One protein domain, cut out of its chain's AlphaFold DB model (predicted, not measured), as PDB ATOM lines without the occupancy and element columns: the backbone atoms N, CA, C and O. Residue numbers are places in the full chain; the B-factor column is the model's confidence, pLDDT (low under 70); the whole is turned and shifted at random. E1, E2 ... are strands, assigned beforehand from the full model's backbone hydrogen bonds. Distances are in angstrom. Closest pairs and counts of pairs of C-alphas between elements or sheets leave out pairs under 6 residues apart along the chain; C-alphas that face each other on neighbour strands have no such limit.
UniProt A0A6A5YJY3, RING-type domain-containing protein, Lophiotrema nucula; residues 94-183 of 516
ATOM      1  N   TYR A  94     131.572 109.064 149.795       88.06
ATOM      2  CA  TYR A  94     132.480 108.183 150.534       88.06
ATOM      3  C   TYR A  94     132.729 106.824 149.866       88.06
ATOM      4  O   TYR A  94     133.602 106.083 150.323       88.06
ATOM      5  N   ARG A  95     132.028 106.490 148.773       92.00
ATOM      6  CA  ARG A  95     132.210 105.196 148.098       92.00
ATOM      7  C   ARG A  95     133.616 105.052 147.516       92.00
ATOM      8  O   ARG A  95     134.161 105.962 146.878       92.00
ATOM      9  N   VAL A  96     134.198 103.873 147.715       94.38
ATOM     10  CA  VAL A  96     135.479 103.452 147.139       94.38
ATOM     11  C   VAL A  96     135.209 102.234 146.268       94.38
ATOM     12  O   VAL A  96     134.503 101.320 146.678       94.38
ATOM     13  N   TYR A  97     135.781 102.225 145.071       95.50
ATOM     14  CA  TYR A  97     135.687 101.126 144.114       95.50
ATOM     15  C   TYR A  97     137.095 100.617 143.818       95.50
ATOM     16  O   TYR A  97     138.067 101.364 143.950       95.50
ATOM     17  N   CYS A  98     137.221  99.356 143.415       96.81
ATOM     18  CA  CYS A  98     138.504  98.781 143.048       96.81
ATOM     19  C   CYS A  98     139.116  99.537 141.861       96.81
ATOM     20  O   CYS A  98     138.540  99.577 140.775       96.81
ATOM     21  N   ALA A  99     140.319 100.090 142.045       95.62
ATOM     22  CA  ALA A  99     141.009 100.876 141.022       95.62
ATOM     23  C   ALA A  99     141.517 100.045 139.818       95.62
ATOM     24  O   ALA A  99     142.058 100.598 138.860       95.62
ATOM     25  N   ASN A 100     141.325  98.720 139.830       95.50
ATOM     26  CA  ASN A 100     141.416  97.887 138.635       95.50
ATOM     27  C   ASN A 100     140.149  98.075 137.783       95.50
ATOM     28  O   ASN A 100     139.090  97.540 138.112       95.50
ATOM     29  N   ALA A 101     140.277  98.782 136.657       93.62
ATOM     30  CA  ALA A 101     139.167  99.105 135.755       93.62
ATOM     31  C   ALA A 101     138.437  97.885 135.148       93.62
ATOM     32  O   ALA A 101     137.297  98.024 134.718       93.62
ATOM     33  N   ASN A 102     139.052  96.694 135.135       95.19
ATOM     34  CA  ASN A 102     138.392  95.451 134.702       95.19
ATOM     35  C   ASN A 102     137.578  94.775 135.822       95.19
ATOM     36  O   ASN A 102     136.905  93.779 135.569       95.19
ATOM     37  N   CYS A 103     137.689  95.264 137.057       95.81
ATOM     38  CA  CYS A 103     136.976  94.759 138.226       95.81
ATOM     39  C   CYS A 103     135.930  95.774 138.697       95.81
ATOM     40  O   CYS A 103     134.758  95.428 138.768       95.81
ATOM     41  N   ALA A 104     136.349  97.010 139.002       93.75
ATOM     42  CA  ALA A 104     135.504  98.124 139.451       93.75
ATOM     43  C   ALA A 104     134.553  97.835 140.641       93.75
ATOM     44  O   ALA A 104     133.741  98.686 140.990       93.75
ATOM     45  N   THR A 105     134.663  96.675 141.300       94.62
ATOM     46  CA  THR A 105     133.828  96.267 142.436       94.62
ATOM     47  C   THR A 105     133.898  97.285 143.571       94.62
ATOM     48  O   THR A 105     134.983  97.744 143.935       94.62
ATOM     49  N   PHE A 106     132.744  97.609 144.148       95.25
ATOM     50  CA  PHE A 106     132.627  98.439 145.341       95.25
ATOM     51  C   PHE A 106     133.334  97.804 146.557       95.25
ATOM     52  O   PHE A 106     133.218  96.605 146.800       95.25
ATOM     53  N   LEU A 107     134.074  98.609 147.324       95.69
ATOM     54  CA  LEU A 107     134.858  98.182 148.484       95.69
ATOM     55  C   LEU A 107     134.264  98.807 149.756       95.69
ATOM     56  O   LEU A 107     134.566  99.957 150.092       95.69
ATOM     57  N   HIS A 108     133.406  98.044 150.445       94.44
ATOM     58  CA  HIS A 108     132.665  98.481 151.639       94.44
ATOM     59  C   HIS A 108     133.610  99.027 152.732       94.44
ATOM     60  O   HIS A 108     134.673  98.429 152.930       94.44
ATOM     61  N   PRO A 109     133.274 100.114 153.463       93.75
ATOM     62  CA  PRO A 109     134.162 100.731 154.456       93.75
ATOM     63  C   PRO A 109     134.742  99.792 155.522       93.75
ATOM     64  O   PRO A 109     135.853 100.017 155.990       93.75
ATOM     65  N   GLU A 110     134.056  98.701 155.866       92.19
ATOM     66  CA  GLU A 110     134.563  97.683 156.803       92.19
ATOM     67  C   GLU A 110     135.786  96.913 156.277       92.19
ATOM     68  O   GLU A 110     136.583  96.398 157.061       92.19
ATOM     69  N   THR A 111     135.975  96.859 154.954       92.62
ATOM     70  CA  THR A 111     137.168  96.270 154.317       92.62
ATOM     71  C   THR A 111     138.387  97.199 154.373       92.62
ATOM     72  O   THR A 111     139.497  96.782 154.027       92.62
ATOM     73  N   HIS A 112     138.210  98.463 154.783       94.56
ATOM     74  CA  HIS A 112     139.267  99.473 154.743       94.56
ATOM     75  C   HIS A 112     140.245  99.272 155.904       94.56
ATOM     76  O   HIS A 112     139.888  99.242 157.080       94.56
ATOM     77  N   GLN A 113     141.522  99.175 155.562       94.81
ATOM     78  CA  GLN A 113     142.637  98.961 156.470       94.81
ATOM     79  C   GLN A 113     143.511 100.214 156.526       94.81
ATOM     80  O   GLN A 113     143.543 101.024 155.598       94.81
ATOM     81  N   THR A 114     144.258 100.378 157.618       93.94
ATOM     82  CA  THR A 114     145.220 101.477 157.759       93.94
ATOM     83  C   THR A 114     146.616 100.952 158.059       93.94
ATOM     84  O   THR A 114     146.793  99.985 158.797       93.94
ATOM     85  N   HIS A 115     147.622 101.597 157.474       90.56
ATOM     86  CA  HIS A 115     149.032 101.328 157.736       90.56
ATOM     87  C   HIS A 115     149.716 102.605 158.230       90.56
ATOM     88  O   HIS A 115     149.543 103.671 157.636       90.56
ATOM     89  N   THR A 116     150.484 102.505 159.316       88.69
ATOM     90  CA  THR A 116     151.128 103.643 159.986       88.69
ATOM     91  C   THR A 116     152.640 103.447 160.066       88.69
ATOM     92  O   THR A 116     153.141 102.630 160.836       88.69
ATOM     93  N   THR A 117     153.406 104.227 159.299       82.06
ATOM     94  CA  THR A 117     154.872 104.217 159.402       82.06
ATOM     95  C   THR A 117     155.349 105.303 160.362       82.06
ATOM     96  O   THR A 117     155.130 106.498 160.159       82.06
ATOM     97  N   SER A 118     156.017 104.874 161.436       72.88
ATOM     98  CA  SER A 118     156.741 105.750 162.364       72.88
ATOM     99  C   SER A 118     158.236 105.627 162.098       72.88
ATOM    100  O   SER A 118     158.824 104.578 162.356       72.88
ATOM    101  N   SER A 119     158.872 106.680 161.582       59.16
ATOM    102  CA  SER A 119     160.319 106.673 161.353       59.16
ATOM    103  C   SER A 119     161.082 106.935 162.660       59.16
ATOM    104  O   SER A 119     161.321 108.090 163.024       59.16
ATOM    105  N   GLU A 120     161.482 105.880 163.370       49.84
ATOM    106  CA  GLU A 120     162.450 106.018 164.463       49.84
ATOM    107  C   GLU A 120     163.817 106.466 163.919       49.84
ATOM    108  O   GLU A 120     164.328 105.933 162.931       49.84
ATOM    109  N   ALA A 121     164.424 107.469 164.557       44.88
ATOM    110  CA  ALA A 121     165.718 107.995 164.133       44.88
ATOM    111  C   ALA A 121     166.861 107.002 164.449       44.88
ATOM    112  O   ALA A 121     166.888 106.436 165.545       44.88
ATOM    113  N   PRO A 122     167.846 106.814 163.547       44.44
ATOM    114  CA  PRO A 122     168.922 105.844 163.744       44.44
ATOM    115  C   PRO A 122     169.818 106.218 164.936       44.44
ATOM    116  O   PRO A 122     170.525 107.226 164.930       44.44
ATOM    117  N   SER A 123     169.813 105.375 165.969       43.34
ATOM    118  CA  SER A 123     170.429 105.626 167.278       43.34
ATOM    119  C   SER A 123     171.931 105.281 167.337       43.34
ATOM    120  O   SER A 123     172.384 104.434 168.109       43.34
ATOM    121  N   SER A 124     172.750 105.969 166.536       40.72
ATOM    122  CA  SER A 124     174.204 105.744 166.471       40.72
ATOM    123  C   SER A 124     175.003 106.443 167.590       40.72
ATOM    124  O   SER A 124     175.536 107.534 167.402       40.72
ATOM    125  N   SER A 125     175.111 105.765 168.739       40.12
ATOM    126  CA  SER A 125     176.249 105.755 169.690       40.12
ATOM    127  C   SER A 125     177.039 107.057 169.975       40.12
ATOM    128  O   SER A 125     177.870 107.496 169.181       40.12
ATOM    129  N   LEU A 126     176.910 107.566 171.206       38.62
ATOM    130  CA  LEU A 126     177.737 108.632 171.802       38.62
ATOM    131  C   LEU A 126     179.208 108.229 172.037       38.62
ATOM    132  O   LEU A 126     179.472 107.115 172.492       38.62
ATOM    133  N   SER A 127     180.141 109.188 171.931       31.84
ATOM    134  CA  SER A 127     181.421 109.131 172.665       31.84
ATOM    135  C   SER A 127     182.050 110.507 172.987       31.84
ATOM    136  O   SER A 127     182.635 111.144 172.115       31.84
ATOM    137  N   SER A 128     182.043 110.846 174.284       35.31
ATOM    138  CA  SER A 128     183.125 111.528 175.033       35.31
ATOM    139  C   SER A 128     183.325 113.067 175.036       35.31
ATOM    140  O   SER A 128     183.503 113.715 174.010       35.31
ATOM    141  N   SER A 129     183.525 113.552 176.276       37.34
ATOM    142  CA  SER A 129     184.410 114.643 176.761       37.34
ATOM    143  C   SER A 129     184.099 116.138 176.515       37.34
ATOM    144  O   SER A 129     184.385 116.691 175.460       37.34
ATOM    145  N   ASP A 130     183.673 116.783 177.613       34.53
ATOM    146  CA  ASP A 130     184.251 117.992 178.242       34.53
ATOM    147  C   ASP A 130     184.354 119.338 177.492       34.53
ATOM    148  O   ASP A 130     185.242 119.545 176.665       34.53
ATOM    149  N   SER A 131     183.612 120.350 177.979       36.72
ATOM    150  CA  SER A 131     184.176 121.527 178.697       36.72
ATOM    151  C   SER A 131     183.101 122.568 179.073       36.72
ATOM    152  O   SER A 131     182.168 122.813 178.314       36.72
ATOM    153  N   GLU A 132     183.245 123.235 180.224       40.19
ATOM    154  CA  GLU A 132     182.346 124.312 180.685       40.19
ATOM    155  C   GLU A 132     182.779 125.705 180.182       40.19
ATOM    156  O   GLU A 132     183.955 126.052 180.301       40.19
ATOM    157  N   SER A 133     181.849 126.567 179.730       35.47
ATOM    158  CA  SER A 133     181.911 128.030 179.995       35.47
ATOM    159  C   SER A 133     180.650 128.837 179.608       35.47
ATOM    160  O   SER A 133     180.218 128.863 178.464       35.47
ATOM    161  N   SER A 134     180.147 129.600 180.584       40.88
ATOM    162  CA  SER A 134     179.694 131.005 180.491       40.88
ATOM    163  C   SER A 134     178.816 131.513 179.321       40.88
ATOM    164  O   SER A 134     179.314 132.066 178.348       40.88
ATOM    165  N   ALA A 135     177.502 131.541 179.576       36.84
ATOM    166  CA  ALA A 135     176.575 132.677 179.388       36.84
ATOM    167  C   ALA A 135     176.556 133.519 178.082       36.84
ATOM    168  O   ALA A 135     177.416 134.364 177.850       36.84
ATOM    169  N   SER A 136     175.406 133.511 177.393       35.44
ATOM    170  CA  SER A 136     174.710 134.745 176.962       35.44
ATOM    171  C   SER A 136     173.230 134.472 176.629       35.44
ATOM    172  O   SER A 136     172.830 133.320 176.464       35.44
ATOM    173  N   SER A 137     172.400 135.519 176.594       45.50
ATOM    174  CA  SER A 137     170.962 135.412 176.302       45.50
ATOM    175  C   SER A 137     170.690 135.310 174.800       45.50
ATOM    176  O   SER A 137     171.138 136.162 174.039       45.50
ATOM    177  N   GLY A 138     169.857 134.352 174.395       35.34
ATOM    178  CA  GLY A 138     169.300 134.274 173.044       35.34
ATOM    179  C   GLY A 138     167.974 133.519 173.056       35.34
ATOM    180  O   GLY A 138     167.910 132.388 173.534       35.34
ATOM    181  N   GLN A 139     166.902 134.143 172.566       46.53
ATOM    182  CA  GLN A 139     165.627 133.455 172.368       46.53
ATOM    183  C   GLN A 139     165.742 132.578 171.119       46.53
ATOM    184  O   GLN A 139     165.852 133.090 170.007       46.53
ATOM    185  N   SER A 140     165.711 131.260 171.303       34.81
ATOM    186  CA  SER A 140     165.597 130.291 170.210       34.81
ATOM    187  C   SER A 140     164.251 129.587 170.290       34.81
ATOM    188  O   SER A 140     163.811 129.181 171.368       34.81
ATOM    189  N   SER A 141     163.585 129.477 169.143       43.97
ATOM    190  CA  SER A 141     162.256 128.884 169.016       43.97
ATOM    191  C   SER A 141     162.226 127.449 169.538       43.97
ATOM    192  O   SER A 141     163.116 126.652 169.243       43.97
ATOM    193  N   LYS A 142     161.157 127.091 170.259       40.88
ATOM    194  CA  LYS A 142     160.835 125.689 170.560       40.88
ATOM    195  C   LYS A 142     160.281 125.019 169.300       40.88
ATOM    196  O   LYS A 142     159.079 124.798 169.197       40.88
ATOM    197  N   THR A 143     161.146 124.736 168.329       39.69
ATOM    198  CA  THR A 143     160.769 123.963 167.142       39.69
ATOM    199  C   THR A 143     160.485 122.531 167.583       39.69
ATOM    200  O   THR A 143     161.406 121.752 167.818       39.69
ATOM    201  N   SER A 144     159.205 122.213 167.778       41.16
ATOM    202  CA  SER A 144     158.775 120.876 168.178       41.16
ATOM    203  C   SER A 144     159.081 119.898 167.049       41.16
ATOM    204  O   SER A 144     158.495 119.993 165.973       41.16
ATOM    205  N   LEU A 145     160.007 118.967 167.285       44.56
ATOM    206  CA  LEU A 145     160.271 117.846 166.387       44.56
ATOM    207  C   LEU A 145     159.147 116.817 166.545       44.56
ATOM    208  O   LEU A 145     159.295 115.813 167.236       44.56
ATOM    209  N   SER A 146     158.001 117.100 165.927       50.06
ATOM    210  CA  SER A 146     156.929 116.126 165.741       50.06
ATOM    211  C   SER A 146     157.440 114.986 164.861       50.06
ATOM    212  O   SER A 146     157.759 115.215 163.691       50.06
ATOM    213  N   SER A 147     157.513 113.770 165.404       50.62
ATOM    214  CA  SER A 147     157.772 112.573 164.602       50.62
ATOM    215  C   SER A 147     156.695 112.450 163.527       50.62
ATOM    216  O   SER A 147     155.507 112.442 163.843       50.62
ATOM    217  N   VAL A 148     157.103 112.379 162.260       61.12
ATOM    218  CA  VAL A 148     156.170 112.342 161.131       61.12
ATOM    219  C   VAL A 148     155.624 110.924 160.986       61.12
ATOM    220  O   VAL A 148     156.231 110.070 160.345       61.12
ATOM    221  N   THR A 149     154.481 110.668 161.618       72.94
ATOM    222  CA  THR A 149     153.709 109.435 161.441       72.94
ATOM    223  C   THR A 149     152.918 109.521 160.139       72.94
ATOM    224  O   THR A 149     151.971 110.304 160.046       72.94
ATOM    225  N   LYS A 150     153.293 108.734 159.127       84.31
ATOM    226  CA  LYS A 150     152.563 108.666 157.852       84.31
ATOM    227  C   LYS A 150     151.507 107.565 157.949       84.31
ATOM    228  O   LYS A 150     151.852 106.392 158.080       84.31
ATOM    229  N   THR A 151     150.235 107.950 157.887       88.25
ATOM    230  CA  THR A 151     149.085 107.032 157.873       88.25
ATOM    231  C   THR A 151     148.540 106.920 156.456       88.25
ATOM    232  O   THR A 151     148.324 107.938 155.803       88.25
ATOM    233  N   ILE A 152     148.305 105.698 155.986       91.19
ATOM    234  CA  ILE A 152     147.757 105.408 154.656       91.19
ATOM    235  C   ILE A 152     146.547 104.497 154.840       91.19
ATOM    236  O   ILE A 152     146.660 103.465 155.500       91.19
ATOM    237  N   SER A 153     145.401 104.883 154.274       94.25
ATOM    238  CA  SER A 153     144.185 104.065 154.250       94.25
ATOM    239  C   SER A 153     144.013 103.413 152.874       94.25
ATOM    240  O   SER A 153     144.293 104.025 151.836       94.25
ATOM    241  N   TYR A 154     143.621 102.144 152.871       95.50
ATOM    242  CA  TYR A 154     143.550 101.300 151.683       95.50
ATOM    243  C   TYR A 154     142.512 100.189 151.851       95.50
ATOM    244  O   TYR A 154     142.188  99.807 152.966       95.50
ATOM    245  N   ALA A 155     142.019  99.644 150.746       96.81
ATOM    246  CA  ALA A 155     141.124  98.496 150.724       96.81
ATOM    247  C   ALA A 155     141.679  97.442 149.746       96.81
ATOM    248  O   ALA A 155     141.957  97.785 148.588       96.81
ATOM    249  N   PRO A 156     141.903  96.186 150.174       95.50
ATOM    250  CA  PRO A 156     142.112  95.080 149.247       95.50
ATOM    251  C   PRO A 156     140.791  94.741 148.537       95.50
ATOM    252  O   PRO A 156     139.714  94.985 149.070       95.50
ATOM    253  N   CYS A 157     140.867  94.172 147.333       96.38
ATOM    254  CA  CYS A 157     139.694  93.675 146.615       96.38
ATOM    255  C   CYS A 157     139.691  92.144 146.593       96.38
ATOM    256  O   CYS A 157     140.575  91.543 145.981       96.38
ATOM    257  N   ASP A 158     138.680  91.515 147.192       94.00
ATOM    258  CA  ASP A 158     138.600  90.050 147.312       94.00
ATOM    259  C   ASP A 158     138.477  89.328 145.957       94.00
ATOM    260  O   ASP A 158     138.939  88.199 145.803       94.00
ATOM    261  N   PHE A 159     137.926  89.999 144.940       93.69
ATOM    262  CA  PHE A 159     137.692  89.428 143.607       93.69
ATOM    263  C   PHE A 159     138.931  89.416 142.702       93.69
ATOM    264  O   PHE A 159     139.053  88.549 141.838       93.69
ATOM    265  N   CYS A 160     139.845  90.384 142.851       95.25
ATOM    266  CA  CYS A 160     140.994  90.541 141.944       95.25
ATOM    267  C   CYS A 160     142.332  90.858 142.635       95.25
ATOM    268  O   CYS A 160     143.274  91.272 141.959       95.25
ATOM    269  N   SER A 161     142.387  90.736 143.967       93.19
ATOM    270  CA  SER A 161     143.523  91.037 144.859       93.19
ATOM    271  C   SER A 161     144.175  92.421 144.710       93.19
ATOM    272  O   SER A 161     145.206  92.692 145.322       93.19
ATOM    273  N   THR A 162     143.569  93.336 143.946       95.75
ATOM    274  CA  THR A 162     144.113  94.678 143.718       95.75
ATOM    275  C   THR A 162     143.863  95.573 144.928       95.75
ATOM    276  O   THR A 162     142.723  95.926 145.234       95.75
ATOM    277  N   THR A 163     144.943  95.994 145.581       95.81
ATOM    278  CA  THR A 163     144.913  96.972 146.670       95.81
ATOM    279  C   THR A 163     144.654  98.377 146.129       95.81
ATOM    280  O   THR A 163     145.389  98.861 145.270       95.81
ATOM    281  N   THR A 164     143.635  99.058 146.649       96.19
ATOM    282  CA  THR A 164     143.260 100.430 146.268       96.19
ATOM    283  C   THR A 164     143.470 101.380 147.444       96.19
ATOM    284  O   THR A 164     143.012 101.093 148.546       96.19
ATOM    285  N   CYS A 165     144.127 102.527 147.253       94.25
ATOM    286  CA  CYS A 165     144.158 103.571 148.281       94.25
ATOM    287  C   CYS A 165     142.789 104.257 148.359       94.25
ATOM    288  O   CYS A 165     142.314 104.807 147.369       94.25
ATOM    289  N   THR A 166     142.173 104.286 149.539       93.19
ATOM    290  CA  THR A 166     140.839 104.885 149.743       93.19
ATOM    291  C   THR A 166     140.867 106.408 149.588       93.19
ATOM    292  O   THR A 166     139.894 107.004 149.134       93.19
ATOM    293  N   SER A 167     142.001 107.042 149.912       89.38
ATOM    294  CA  SER A 167     142.160 108.502 149.926       89.38
ATOM    295  C   SER A 167     142.379 109.124 148.543       89.38
ATOM    296  O   SER A 167     141.912 110.232 148.306       89.38
ATOM    297  N   CYS A 168     143.091 108.443 147.636       89.69
ATOM    298  CA  CYS A 168     143.329 108.931 146.267       89.69
ATOM    299  C   CYS A 168     142.701 108.055 145.169       89.69
ATOM    300  O   CYS A 168     142.853 108.360 143.991       89.69
ATOM    301  N   LYS A 169     141.993 106.980 145.545       91.12
ATOM    302  CA  LYS A 169     141.267 106.047 144.659       91.12
ATOM    303  C   LYS A 169     142.134 105.432 143.535       91.12
ATOM    304  O   LYS A 169     141.623 105.084 142.476       91.12
ATOM    305  N   THR A 170     143.444 105.267 143.770       92.25
ATOM    306  CA  THR A 170     144.406 104.640 142.833       92.25
ATOM    307  C   THR A 170     144.903 103.273 143.314       92.25
ATOM    308  O   THR A 170     144.811 102.941 144.499       92.25
ATOM    309  N   VAL A 171     145.449 102.474 142.389       94.19
ATOM    310  CA  VAL A 171     146.082 101.176 142.676       94.19
ATOM    311  C   VAL A 171     147.371 101.361 143.483       94.19
ATOM    312  O   VAL A 171     148.212 102.200 143.159       94.19
ATOM    313  N   ILE A 172     147.565 100.521 144.499       93.12
ATOM    314  CA  ILE A 172     148.834 100.372 145.212       93.12
ATOM    315  C   ILE A 172     149.592  99.175 144.614       93.12
ATOM    316  O   ILE A 172     149.314  98.028 144.944       93.12
ATOM    317  N   GLU A 173     150.560  99.438 143.730       85.06
ATOM    318  CA  GLU A 173     151.344  98.402 143.017       85.06
ATOM    319  C   GLU A 173     152.390  97.664 143.885       85.06
ATOM    320  O   GLU A 173     153.053  96.738 143.418       85.06
ATOM    321  N   LYS A 174     152.613  98.118 145.122       82.38
ATOM    322  CA  LYS A 174     153.744  97.734 145.980       82.38
ATOM    323  C   LYS A 174     153.327  97.614 147.454       82.38
ATOM    324  O   LYS A 174     152.146  97.596 147.777       82.38
ATOM    325  N   ASP A 175     154.308  97.564 148.355       84.88
ATOM    326  CA  ASP A 175     154.111  97.771 149.788       84.88
ATOM    327  C   ASP A 175     153.356  99.088 150.062       84.88
ATOM    328  O   ASP A 175     153.725 100.160 149.567       84.88
ATOM    329  N   VAL A 176     152.314  99.006 150.893       86.38
ATOM    330  CA  VAL A 176     151.535 100.156 151.366       86.38
ATOM    331  C   VAL A 176     152.438 101.172 152.076       86.38
ATOM    332  O   VAL A 176     152.187 102.367 151.981       86.38
ATOM    333  N   ALA A 177     153.526 100.744 152.724       84.81
ATOM    334  CA  ALA A 177     154.521 101.626 153.336       84.81
ATOM    335  C   ALA A 177     155.167 102.617 152.345       84.81
ATOM    336  O   ALA A 177     155.437 103.766 152.714       84.81
ATOM    337  N   GLU A 178     155.407 102.189 151.096       85.69
ATOM    338  CA  GLU A 178     155.993 103.030 150.042       85.69
ATOM    339  C   GLU A 178     154.962 103.964 149.390       85.69
ATOM    340  O   GLU A 178     155.347 105.007 148.861       85.69
ATOM    341  N   HIS A 179     153.664 103.634 149.432       88.50
ATOM    342  CA  HIS A 179     152.626 104.407 148.746       88.50
ATOM    343  C   HIS A 179     152.570 105.864 149.230       88.50
ATOM    344  O   HIS A 179     152.624 106.155 150.424       88.50
ATOM    345  N   GLU A 180     152.441 106.808 148.305       86.06
ATOM    346  CA  GLU A 180     152.283 108.229 148.603       86.06
ATOM    347  C   GLU A 180     151.195 108.808 147.703       86.06
ATOM    348  O   GLU A 180     151.281 108.714 146.479       86.06
ATOM    349  N   CYS A 181     150.161 109.385 148.318       86.69
ATOM    350  CA  CYS A 181     149.002 109.926 147.622       86.69
ATOM    351  C   CYS A 181     149.415 111.138 146.774       86.69
ATOM    352  O   CYS A 181     149.493 112.261 147.276       86.69
ATOM    353  N   GLN A 182     149.672 110.922 145.482       77.38
ATOM    354  CA  GLN A 182     150.008 111.991 144.541       77.38
ATOM    355  C   GLN A 182     148.757 112.785 144.145       77.38
ATOM    356  O   GLN A 182     148.266 112.680 143.024       77.38
ATOM    357  N   VAL A 183     148.267 113.614 145.075       68.06
ATOM    358  CA  VAL A 183     147.296 114.685 144.797       68.06
ATOM    359  C   VAL A 183     147.875 115.539 143.673       68.06
ATOM    360  O   VAL A 183     148.899 116.210 143.855       68.06
TER     361      VAL A 183
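What this domain is: This is residues 94 to 183 of the 516 residues of the protein "RING-type domain-containing protein" of Lophiotrema nucula (UniProt A0A6A5YJY3). With little regular structure, this is a two-stranded hairpin, E1 and E2, among loops; residues 122 to 146 of its wide loop stick out and make the length. The printed part has 90 residues, no named helix and two antiparallel strands, E1 then E2; the class is all strand, with 13 residues in named elements. It is extended, with a radius of gyration of the C-alphas of 22.3 A and spans of 71 by 29 by 22 A.

How they stand to each other: E1, residues 113 to 118, and E2, residues 149 to 155, form a hairpin, antiparallel at 160 degrees. N 115 and O 152 are within hydrogen-bond range at 2.9 A. Residues 154 to 155 of E2 pair antiparallel with residues 164 to 165.

Where its parts are: E1 begins at C-alpha 113 (142.637, 98.961, 156.470) and spans 16.7 A; E2 spans 19.8 A, ending at C-alpha 155 (141.124, 98.496, 150.724).

The domain as a whole: The farthest C-alphas, of Asn 102 and Ser 134, are 71.2 A apart. The printed part has no cut. The 30-residue link is long. Residues 119 to 148 and 183 have pLDDT under 70.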